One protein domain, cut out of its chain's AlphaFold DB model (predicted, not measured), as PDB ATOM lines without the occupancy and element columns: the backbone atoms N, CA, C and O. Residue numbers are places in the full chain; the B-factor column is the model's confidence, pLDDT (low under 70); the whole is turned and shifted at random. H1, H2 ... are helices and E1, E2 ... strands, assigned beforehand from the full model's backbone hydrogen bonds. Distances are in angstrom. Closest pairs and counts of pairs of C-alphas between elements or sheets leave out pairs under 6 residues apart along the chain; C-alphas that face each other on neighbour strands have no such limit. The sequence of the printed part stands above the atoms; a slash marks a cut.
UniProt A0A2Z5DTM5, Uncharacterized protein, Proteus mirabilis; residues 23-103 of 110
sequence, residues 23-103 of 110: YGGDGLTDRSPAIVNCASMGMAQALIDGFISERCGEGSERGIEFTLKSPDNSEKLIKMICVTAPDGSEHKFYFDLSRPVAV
ATOM      1  N   TYR A  23      15.673  -1.334  57.066       86.44
ATOM      2  CA  TYR A  23      14.769  -1.569  58.197       86.44
ATOM      3  C   TYR A  23      13.882  -0.357  58.494       86.44
ATOM      4  O   TYR A  23      13.999   0.690  57.862       86.44
ATOM      5  N   GLY A  24      13.034  -0.466  59.519       86.50
ATOM      6  CA  GLY A  24      12.213   0.642  59.995       86.50
ATOM      7  C   GLY A  24      10.870   0.669  59.282       86.50
ATOM      8  O   GLY A  24      10.086  -0.261  59.457       86.50
ATOM      9  N   GLY A  25      10.603   1.741  58.533       85.69
ATOM     10  CA  GLY A  25       9.357   1.913  57.792       85.69
ATOM     11  C   GLY A  25       9.235   1.002  56.568       85.69
ATOM     12  O   GLY A  25      10.187   0.337  56.156       85.69
ATOM     13  N   ASP A  26       8.043   0.996  55.975       87.44
ATOM     14  CA  ASP A  26       7.722   0.231  54.765       87.44
ATOM     15  C   ASP A  26       8.208   0.907  53.475       87.44
ATOM     16  O   ASP A  26       8.242   0.267  52.422       87.44
ATOM     17  N   GLY A  27       8.605   2.180  53.565       89.31
ATOM     18  CA  GLY A  27       9.068   2.988  52.449       89.31
ATOM     19  C   GLY A  27       7.955   3.447  51.516       89.31
ATOM     20  O   GLY A  27       8.274   3.906  50.427       89.31
ATOM     21  N   LEU A  28       6.678   3.343  51.896       90.75
ATOM     22  CA  LEU A  28       5.540   3.713  51.040       90.75
ATOM     23  C   LEU A  28       5.023   5.132  51.300       90.75
ATOM     24  O   LEU A  28       4.252   5.670  50.508       90.75
ATOM     25  N   THR A  29       5.442   5.749  52.408       89.50
ATOM     26  CA  THR A  29       5.061   7.117  52.779       89.50
ATOM     27  C   THR A  29       6.241   7.888  53.363       89.50
ATOM     28  O   THR A  29       7.193   7.309  53.886       89.50
ATOM     29  N   ASP A  30       6.153   9.215  53.339       82.94
ATOM     30  CA  ASP A  30       7.122  10.125  53.958       82.94
ATOM     31  C   ASP A  30       7.145  10.049  55.497       82.94
ATOM     32  O   ASP A  30       8.135  10.424  56.120       82.94
ATOM     33  N   ARG A  31       6.085   9.524  56.121       85.69
ATOM     34  CA  ARG A  31       6.014   9.265  57.571       85.69
ATOM     35  C   ARG A  31       6.612   7.920  57.978       85.69
ATOM     36  O   ARG A  31       6.986   7.743  59.133       85.69
ATOM     37  N   SER A  32       6.713   6.981  57.040       89.25
ATOM     38  CA  SER A  32       7.253   5.635  57.256       89.25
ATOM     39  C   SER A  32       8.369   5.321  56.248       89.25
ATOM     40  O   SER A  32       8.287   4.329  55.519       89.25
ATOM     41  N   PRO A  33       9.428   6.154  56.154       90.69
ATOM     42  CA  PRO A  33      10.500   5.899  55.207       90.69
ATOM     43  C   PRO A  33      11.292   4.651  55.614       90.69
ATOM     44  O   PRO A  33      11.570   4.421  56.797       90.69
ATOM     45  N   ALA A  34      11.703   3.868  54.623       91.44
ATOM     46  CA  ALA A  34      12.616   2.756  54.824       91.44
ATOM     47  C   ALA A  34      14.018   3.308  55.130       91.44
ATOM     48  O   ALA A  34      14.555   4.136  54.394       91.44
ATOM     49  N   ILE A  35      14.616   2.878  56.238       89.06
ATOM     50  CA  ILE A  35      15.937   3.334  56.672       89.06
ATOM     51  C   ILE A  35      16.988   2.492  55.964       89.06
ATOM     52  O   ILE A  35      17.015   1.274  56.137       89.06
ATOM     53  N   VAL A  36      17.876   3.143  55.213       86.88
ATOM     54  CA  VAL A  36      18.974   2.468  54.514       86.88
ATOM     55  C   VAL A  36      20.236   2.554  55.368       86.88
ATOM     56  O   VAL A  36      20.800   3.626  55.582       86.88
ATOM     57  N   ASN A  37      20.683   1.412  55.879       83.25
ATOM     58  CA  ASN A  37      21.848   1.290  56.746       83.25
ATOM     59  C   ASN A  37      23.055   0.798  55.960       83.25
ATOM     60  O   ASN A  37      23.301  -0.402  55.835       83.25
ATOM     61  N   CYS A  38      23.817   1.742  55.422       72.00
ATOM     62  CA  CYS A  38      24.937   1.433  54.549       72.00
ATOM     63  C   CYS A  38      26.150   2.321  54.820       72.00
ATOM     64  O   CYS A  38      26.046   3.467  55.264       72.00
ATOM     65  N   ALA A  39      27.328   1.794  54.494       69.88
ATOM     66  CA  ALA A  39      28.585   2.517  54.640       69.88
ATOM     67  C   ALA A  39      28.883   3.481  53.471       69.88
ATOM     68  O   ALA A  39      29.806   4.280  53.538       69.88
ATOM     69  N   SER A  40      28.146   3.456  52.369       76.62
ATOM     70  CA  SER A  40      28.408   4.397  51.280       76.62
ATOM     71  C   SER A  40      27.150   4.669  50.487       76.62
ATOM     72  O   SER A  40      26.243   3.841  50.449       76.62
ATOM     73  N   MET A  41      27.128   5.808  49.800       80.19
ATOM     74  CA  MET A  41      26.036   6.135  48.890       80.19
ATOM     75  C   MET A  41      25.929   5.126  47.743       80.19
ATOM     76  O   MET A  41      24.822   4.812  47.335       80.19
ATOM     77  N   GLY A  42      27.043   4.560  47.262       81.62
ATOM     78  CA  GLY A  42      27.007   3.499  46.247       81.62
ATOM     79  C   GLY A  42      26.300   2.232  46.741       81.62
ATOM     80  O   GLY A  42      25.460   1.683  46.037       81.62
ATOM     81  N   MET A  43      26.565   1.816  47.986       83.31
ATOM     82  CA  MET A  43      25.827   0.712  48.613       83.31
ATOM     83  C   MET A  43      24.365   1.074  48.871       83.31
ATOM     84  O   MET A  43      23.499   0.227  48.688       83.31
ATOM     85  N   ALA A  44      24.083   2.323  49.258       85.50
ATOM     86  CA  ALA A  44      22.713   2.800  49.425       85.50
ATOM     87  C   ALA A  44      21.904   2.608  48.139       85.50
ATOM     88  O   ALA A  44      20.794   2.094  48.187       85.50
ATOM     89  N   GLN A  45      22.485   2.985  46.995       87.50
ATOM     90  CA  GLN A  45      21.834   2.848  45.695       87.50
ATOM     91  C   GLN A  45      21.577   1.381  45.349       87.50
ATOM     92  O   GLN A  45      20.443   1.043  45.045       87.50
ATOM     93  N   ALA A  46      22.572   0.501  45.508       88.00
ATOM     94  CA  ALA A  46      22.393  -0.929  45.241       88.00
ATOM     95  C   ALA A  46      21.304  -1.573  46.125       88.00
ATOM     96  O   ALA A  46      20.532  -2.403  45.655       88.00
ATOM     97  N   LEU A  47      21.222  -1.178  47.402       89.50
ATOM     98  CA  LEU A  47      20.180  -1.654  48.318       89.50
ATOM     99  C   LEU A  47      18.792  -1.142  47.923       89.50
ATOM    100  O   LEU A  47      17.827  -1.900  47.965       89.50
ATOM    101  N   ILE A  48      18.694   0.129  47.532       91.31
ATOM    102  CA  ILE A  48      17.456   0.730  47.025       91.31
ATOM    103  C   ILE A  48      17.001   0.023  45.747       91.31
ATOM    104  O   ILE A  48      15.829  -0.324  45.641       91.31
ATOM    105  N   ASP A  49      17.912  -0.229  44.808       90.94
ATOM    106  CA  ASP A  49      17.601  -0.911  43.549       90.94
ATOM    107  C   ASP A  49      17.083  -2.330  43.799       90.94
ATOM    108  O   ASP A  49      16.065  -2.722  43.229       90.94
ATOM    109  N   GLY A  50      17.720  -3.074  44.711       90.00
ATOM    110  CA  GLY A  50      17.237  -4.389  45.136       90.00
ATOM    111  C   GLY A  50      15.833  -4.324  45.741       90.00
ATOM    112  O   GLY A  50      14.940  -5.047  45.313       90.00
ATOM    113  N   PHE A  51      15.606  -3.395  46.672       91.06
ATOM    114  CA  PHE A  51      14.306  -3.196  47.318       91.06
ATOM    115  C   PHE A  51      13.187  -2.834  46.333       91.06
ATOM    116  O   PHE A  51      12.039  -3.246  46.521       91.06
ATOM    117  N   ILE A  52      13.504  -2.031  45.314       92.00
ATOM    118  CA  ILE A  52      12.563  -1.645  44.261       92.00
ATOM    119  C   ILE A  52      12.274  -2.845  43.359       92.00
ATOM    120  O   ILE A  52      11.106  -3.160  43.149       92.00
ATOM    121  N   SER A  53      13.308  -3.545  42.883       90.56
ATOM    122  CA  SER A  53      13.158  -4.723  42.018       90.56
ATOM    123  C   SER A  53      12.319  -5.820  42.686       90.56
ATOM    124  O   SER A  53      11.418  -6.382  42.069       90.56
ATOM    125  N   GLU A  54      12.519  -6.057  43.987       90.50
ATOM    126  CA  GLU A  54      11.716  -7.008  44.769       90.50
ATOM    127  C   GLU A  54      10.217  -6.658  44.811       90.50
ATOM    128  O   GLU A  54       9.386  -7.557  44.946       90.50
ATOM    129  N   ARG A  55       9.850  -5.373  44.712       89.81
ATOM    130  CA  ARG A  55       8.449  -4.916  44.787       89.81
ATOM    131  C   ARG A  55       7.798  -4.656  43.439       89.81
ATOM    132  O   ARG A  55       6.605  -4.904  43.299       89.81
ATOM    133  N   CYS A  56       8.546  -4.113  42.490       91.44
ATOM    134  CA  CYS A  56       8.040  -3.691  41.186       91.44
ATOM    135  C   CYS A  56       8.366  -4.694  40.070       91.44
ATOM    136  O   CYS A  56       7.872  -4.538  38.957       91.44
ATOM    137  N   GLY A  57       9.159  -5.726  40.368       86.44
ATOM    138  CA  GLY A  57       9.615  -6.718  39.404       86.44
ATOM    139  C   GLY A  57      10.835  -6.259  38.606       86.44
ATOM    140  O   GLY A  57      11.190  -5.079  38.557       86.44
ATOM    141  N   GLU A  58      11.483  -7.226  37.956       86.06
ATOM    142  CA  GLU A  58      12.592  -6.945  37.048       86.06
ATOM    143  C   GLU A  58      12.118  -6.074  35.874       86.06
ATOM    144  O   GLU A  58      11.055  -6.304  35.298       86.06
ATOM    145  N   GLY A  59      12.919  -5.069  35.511       84.25
ATOM    146  CA  GLY A  59      12.592  -4.124  34.437       84.25
ATOM    147  C   GLY A  59      11.859  -2.858  34.889       84.25
ATOM    148  O   GLY A  59      11.483  -2.058  34.040       84.25
ATOM    149  N   SER A  60      11.667  -2.645  36.195       89.88
ATOM    150  CA  SER A  60      11.194  -1.358  36.714       89.88
ATOM    151  C   SER A  60      12.206  -0.236  36.456       89.88
ATOM    152  O   SER A  60      13.409  -0.428  36.663       89.88
ATOM    153  N   GLU A  61      11.731   0.953  36.097       90.81
ATOM    154  CA  GLU A  61      12.568   2.116  35.806       90.81
ATOM    155  C   GLU A  61      12.487   3.162  36.922       90.81
ATOM    156  O   GLU A  61      11.404   3.558  37.358       90.81
ATOM    157  N   ARG A  62      13.647   3.648  37.376       90.19
ATOM    158  CA  ARG A  62      13.724   4.779  38.310       90.19
ATOM    159  C   ARG A  62      13.547   6.082  37.542       90.19
ATOM    160  O   ARG A  62      14.333   6.402  36.654       90.19
ATOM    161  N   GLY A  63      12.520   6.830  37.917       89.31
ATOM    162  CA  GLY A  63      12.220   8.149  37.388       89.31
ATOM    163  C   GLY A  63      12.810   9.262  38.249       89.31
ATOM    164  O   GLY A  63      13.942   9.200  38.728       89.31
ATOM    165  N   ILE A  64      12.021  10.320  38.430       90.56
ATOM    166  CA  ILE A  64      12.449  11.524  39.144       90.56
ATOM    167  C   ILE A  64      12.641  11.230  40.636       90.56
ATOM    168  O   ILE A  64      11.835  10.550  41.276       90.56
ATOM    169  N   GLU A  65      13.698  11.809  41.199       93.50
ATOM    170  CA  GLU A  65      14.036  11.709  42.613       93.50
ATOM    171  C   GLU A  65      13.944  13.073  43.289       93.50
ATOM    172  O   GLU A  65      14.384  14.088  42.746       93.50
ATOM    173  N   PHE A  66      13.425  13.087  44.510       90.31
ATOM    174  CA  PHE A  66      13.247  14.295  45.301       90.31
ATOM    175  C   PHE A  66      13.864  14.123  46.680       90.31
ATOM    176  O   PHE A  66      13.820  13.045  47.271       90.31
ATOM    177  N   THR A  67      14.385  15.216  47.225       89.81
ATOM    178  CA  THR A  67      14.777  15.291  48.633       89.81
ATOM    179  C   THR A  67      13.717  16.084  49.380       89.81
ATOM    180  O   THR A  67      13.541  17.279  49.152       89.81
ATOM    181  N   LEU A  68      13.000  15.405  50.264       86.56
ATOM    182  CA  LEU A  68      11.940  15.949  51.097       86.56
ATOM    183  C   LEU A  68      12.480  16.223  52.501       86.56
ATOM    184  O   LEU A  68      13.323  15.483  53.014       86.56
ATOM    185  N   LYS A  69      11.974  17.269  53.154       85.94
ATOM    186  CA  LYS A  69      12.153  17.420  54.603       85.94
ATOM    187  C   LYS A  69      11.230  16.431  55.304       85.94
ATOM    188  O   LYS A  69      10.078  16.295  54.901       85.94
ATOM    189  N   SER A  70      11.722  15.761  56.340       79.81
ATOM    190  CA  SER A  70      10.872  14.894  57.153       79.81
ATOM    191  C   SER A  70       9.800  15.735  57.856       79.81
ATOM    192  O   SER A  70      10.134  16.783  58.419       79.81
ATOM    193  N   PRO A  71       8.532  15.286  57.870       76.56
ATOM    194  CA  PRO A  71       7.431  16.047  58.460       76.56
ATOM    195  C   PRO A  71       7.636  16.299  59.959       76.56
ATOM    196  O   PRO A  71       7.335  17.385  60.447       76.56
ATOM    197  N   ASP A  72       8.228  15.330  60.660       79.25
ATOM    198  CA  ASP A  72       8.405  15.376  62.118       79.25
ATOM    199  C   ASP A  72       9.797  15.863  62.562       79.25
ATOM    200  O   ASP A  72      10.055  16.020  63.754       79.25
ATOM    201  N   ASN A  73      10.729  16.070  61.625       76.44
ATOM    202  CA  ASN A  73      12.093  16.497  61.938       76.44
ATOM    203  C   ASN A  73      12.712  17.250  60.754       76.44
ATOM    204  O   ASN A  73      13.120  16.649  59.764       76.44
ATOM    205  N   SER A  74      12.856  18.568  60.875       75.12
ATOM    206  CA  SER A  74      13.380  19.421  59.801       75.12
ATOM    207  C   SER A  74      14.850  19.185  59.443       75.12
ATOM    208  O   SER A  74      15.274  19.602  58.366       75.12
ATOM    209  N   GLU A  75      15.627  18.557  60.328       71.12
ATOM    210  CA  GLU A  75      17.036  18.212  60.091       71.12
ATOM    211  C   GLU A  75      17.183  16.885  59.338       71.12
ATOM    212  O   GLU A  75      18.229  16.596  58.754       71.12
ATOM    213  N   LYS A  76      16.121  16.075  59.325       75.44
ATOM    214  CA  LYS A  76      16.081  14.796  58.634       75.44
ATOM    215  C   LYS A  76      15.602  14.985  57.197       75.44
ATOM    216  O   LYS A  76      14.543  15.560  56.942       75.44
ATOM    217  N   LEU A  77      16.377  14.450  56.257       82.06
ATOM    218  CA  LEU A  77      16.061  14.463  54.832       82.06
ATOM    219  C   LEU A  77      15.641  13.066  54.378       82.06
ATOM    220  O   LEU A  77      16.323  12.081  54.658       82.06
ATOM    221  N   ILE A  78      14.522  13.000  53.663       89.56
ATOM    222  CA  ILE A  78      13.960  11.776  53.093       89.56
ATOM    223  C   ILE A  78      14.113  11.856  51.585       89.56
ATOM    224  O   ILE A  78      13.739  12.847  50.962       89.56
ATOM    225  N   LYS A  79      14.641  10.802  50.982       91.56
ATOM    226  CA  LYS A  79      14.710  10.674  49.538       91.56
ATOM    227  C   LYS A  79      13.457   9.976  49.025       91.56
ATOM    228  O   LYS A  79      13.203   8.837  49.397       91.56
ATOM    229  N   MET A  80      12.685  10.653  48.184       94.31
ATOM    230  CA  MET A  80      11.566  10.066  47.453       94.31
ATOM    231  C   MET A  80      12.026   9.693  46.046       94.31
ATOM    232  O   MET A  80      12.646  10.511  45.369       94.31
ATOM    233  N   ILE A  81      11.714   8.483  45.604       95.00
ATOM    234  CA  ILE A  81      12.037   7.980  44.268       95.00
ATOM    235  C   ILE A  81      10.730   7.549  43.616       95.00
ATOM    236  O   ILE A  81      10.023   6.698  44.157       95.00
ATOM    237  N   CYS A  82      10.408   8.149  42.473       95.62
ATOM    238  CA  CYS A  82       9.327   7.674  41.619       95.62
ATOM    239  C   CYS A  82       9.844   6.515  40.763       95.62
ATOM    240  O   CYS A  82      10.931   6.607  40.197       95.62
ATOM    241  N   VAL A  83       9.077   5.436  40.669       95.88
ATOM    242  CA  VAL A  83       9.423   4.231  39.913       95.88
ATOM    243  C   VAL A  83       8.258   3.869  39.012       95.88
ATOM    244  O   VAL A  83       7.124   3.840  39.478       95.88
ATOM    245  N   THR A  84       8.542   3.546  37.757       95.94
ATOM    246  CA  THR A  84       7.558   2.984  36.832       95.94
ATOM    247  C   THR A  84       7.800   1.485  36.718       95.94
ATOM    248  O   THR A  84       8.892   1.055  36.348       95.94
ATOM    249  N   ALA A  85       6.809   0.679  37.086       93.94
ATOM    250  CA  ALA A  85       6.869  -0.770  36.948       93.94
ATOM    251  C   ALA A  85       6.675  -1.197  35.476       93.94
ATOM    252  O   ALA A  85       6.173  -0.410  34.667       93.94
ATOM    253  N   PRO A  86       7.029  -2.441  35.104       91.56
ATOM    254  CA  PRO A  86       6.904  -2.926  33.724       91.56
ATOM    255  C   PRO A  86       5.476  -2.900  33.161       91.56
ATOM    256  O   PRO A  86       5.289  -2.850  31.947       91.56
ATOM    257  N   ASP A  87       4.462  -2.936  34.027       92.31
ATOM    258  CA  ASP A  87       3.049  -2.822  33.647       92.31
ATOM    259  C   ASP A  87       2.589  -1.368  33.416       92.31
ATOM    260  O   ASP A  87       1.430  -1.128  33.077       92.31
ATOM    261  N   GLY A  88       3.496  -0.399  33.574       91.88
ATOM    262  CA  GLY A  88       3.238   1.031  33.438       91.88
ATOM    263  C   GLY A  88       2.692   1.693  34.704       91.88
ATOM    264  O   GLY A  88       2.405   2.890  34.672       91.88
ATOM    265  N   SER A  89       2.536   0.960  35.811       93.56
ATOM    266  CA  SER A  89       2.104   1.548  37.080       93.56
ATOM    267  C   SER A  89       3.214   2.378  37.735       93.56
ATOM    268  O   SER A  89       4.398   2.047  37.671       93.56
ATOM    269  N   GLU A  90       2.833   3.491  38.367       94.50
ATOM    270  CA  GLU A  90       3.764   4.375  39.071       94.50
ATOM    271  C   GLU A  90       3.738   4.119  40.581       94.50
ATOM    272  O   GLU A  90       2.693   4.168  41.234       94.50
ATOM    273  N   HIS A  91       4.920   3.932  41.156       94.25
ATOM    274  CA  HIS A  91       5.148   3.770  42.583       94.25
ATOM    275  C   HIS A  91       6.034   4.889  43.118       94.25
ATOM    276  O   HIS A  91       6.876   5.450  42.415       94.25
ATOM    277  N   LYS A  92       5.864   5.210  44.398       95.69
ATOM    278  CA  LYS A  92       6.726   6.150  45.115       95.69
ATOM    279  C   LYS A  92       7.314   5.440  46.313       95.69
ATOM    280  O   LYS A  92       6.570   4.897  47.126       95.69
ATOM    281  N   PHE A  93       8.633   5.489  46.419       95.25
ATOM    282  CA  PHE A  93       9.350   4.941  47.557       95.25
ATOM    283  C   PHE A  93      10.080   6.032  48.319       95.25
ATOM    284  O   PHE A  93      10.633   6.956  47.724       95.25
ATOM    285  N   TYR A  94      10.081   5.914  49.640       94.31
ATOM    286  CA  TYR A  94      10.608   6.899  50.569       94.31
ATOM    287  C   TYR A  94      11.715   6.261  51.396       94.31
ATOM    288  O   TYR A  94      11.486   5.300  52.130       94.31
ATOM    289  N   PHE A  95      12.916   6.819  51.295       92.00
ATOM    290  CA  PHE A  95      14.108   6.305  51.949       92.00
ATOM    291  C   PHE A  95      14.723   7.347  52.865       92.00
ATOM    292  O   PHE A  95      14.963   8.492  52.482       92.00
ATOM    293  N   ASP A  96      15.027   6.931  54.083       89.88
ATOM    294  CA  ASP A  96      15.829   7.708  55.004       89.88
ATOM    295  C   ASP A  96      17.309   7.376  54.798       89.88
ATOM    296  O   ASP A  96      17.776   6.284  55.133       89.88
ATOM    297  N   LEU A  97      18.032   8.351  54.244       83.31
ATOM    298  CA  LEU A  97      19.481   8.307  54.036       83.31
ATOM    299  C   LEU A  97      20.237   9.134  55.083       83.31
ATOM    300  O   LEU A  97      21.463   9.220  55.040       83.31
ATOM    301  N   SER A  98      19.526   9.735  56.046       71.81
ATOM    302  CA  SER A  98      20.089  10.570  57.110       71.81
ATOM    303  C   SER A  98      20.810   9.755  58.183       71.81
ATOM    304  O   SER A  98      21.143  10.273  59.251       71.81
ATOM    305  N   ARG A  99      21.058   8.472  57.928       61.53
ATOM    306  CA  ARG A  99      21.940   7.611  58.706       61.53
ATOM    307  C   ARG A  99      23.230   7.385  57.904       61.53
ATOM    308  O   ARG A  99      23.408   6.297  57.366       61.53
ATOM    309  N   PRO A 100      24.159   8.359  57.805       53.16
ATOM    310  CA  PRO A 100      25.424   8.136  57.138       53.16
ATOM    311  C   PRO A 100      26.469   7.640  58.150       53.16
ATOM    312  O   PRO A 100      26.626   8.169  59.250       53.16
ATOM    313  N   VAL A 101      27.299   6.697  57.705       48.50
ATOM    314  CA  VAL A 101      28.759   6.815  57.864       48.50
ATOM    315  C   VAL A 101      29.374   6.495  59.241       48.50
ATOM    316  O   VAL A 101      30.586   6.319  59.300       48.50
ATOM    317  N   ALA A 102      28.631   6.249  60.325       43.12
ATOM    318  CA  ALA A 102      29.273   5.706  61.543       43.12
ATOM    319  C   ALA A 102      29.936   4.331  61.288       43.12
ATOM    320  O   ALA A 102      30.970   4.004  61.872       43.12
ATOM    321  N   VAL A 103      29.374   3.546  60.363       44.38
ATOM    322  CA  VAL A 103      29.917   2.248  59.926       44.38
ATOM    323  C   VAL A 103      31.006   2.416  58.854       44.38
ATOM    324  O   VAL A 103      31.949   1.633  58.810       44.38
TER     325      VAL A 103
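What this domain is: This is residues 23 to 103 of the 110 residues of an uncharacterized protein of Proteus mirabilis (UniProt A0A2Z5DTM5). A strongly twisted sheet of four strands has one helix, H1, packed slantwise over it. Three of the strands, E2, E3 and E4, fold back and forth as two hairpins, and the short strand E1 is added at the edge beside E4. Of the 81 residues printed, the named elements follow as E1, H1, E2, E3, E4, and the mixed sheet has the order E1, E4, E3, E2, with E1 and E4 parallel and the other neighbours antiparallel. The class is mixed, helices and strands; the whole is compact, with a radius of gyration of the C-alphas of 12.4 A and spans of 37 by 26 by 20 A.

Where its parts are: E3, the longest strand, holds residues 73 to 84 and measures 28.9 A from first to last C-alpha; it bends by 78 degrees at residue 76. E2, residues 61 to 70, measures 24.9 A and bends by 58 degrees at residue 64. E4, residues 90 to 96, measures 20.3 A and ends at C-alpha 96, (15.829, 7.708, 55.004). E1, residues 34 to 36, begins at C-alpha 34, (12.616, 2.756, 54.824). H1, residues 41 to 56, measures 21.9 A and begins at C-alpha 41, (26.036, 6.135, 48.890).

How they stand to each other: E2, E3 and E4 form a meander, each strand the antiparallel neighbour of the one before. E2 and E3 are a hairpin, with N 66 and O 80 2.8 A apart, within hydrogen-bond range. E3 and E4 are a hairpin too, with N 81 and O 93 at 2.8 A. E1 is an edge strand, parallel to E4 at 55 degrees, with N 34 and O 94 at 2.9 A; E1 is apart from E2 and E3. Residues 23 to 24 pair antiparallel with residues 34 to 35 of E1. H1 is on the sheet in two layers, a helix layer on one face of a sheet, at a height over the sheet of 4.2 A, only just above the sheet's level. H1 lies over E3, and on the local plane their lines stand at 59 degrees, only just slantwise. The closest C-alphas of H1 and E1 are those of Ala 44 and Val 36, 6.3 A apart. E1, H1 and E2 form a split strand-helix-strand unit, two strands running the same way with E4 and E3 between them, and its crossover is right-handed. In H1, 11 of 12 O i to N i+4 pairs are within hydrogen-bond range.

The domain as a whole: The C-alphas farthest apart, those of Asp 87 and Ala 102, are 39.2 A apart. The printed part has no cut, and the four links between named elements are tight. The mean pLDDT of the printed part is 85.2; residue 39 and residues 99 to 103 are under 70.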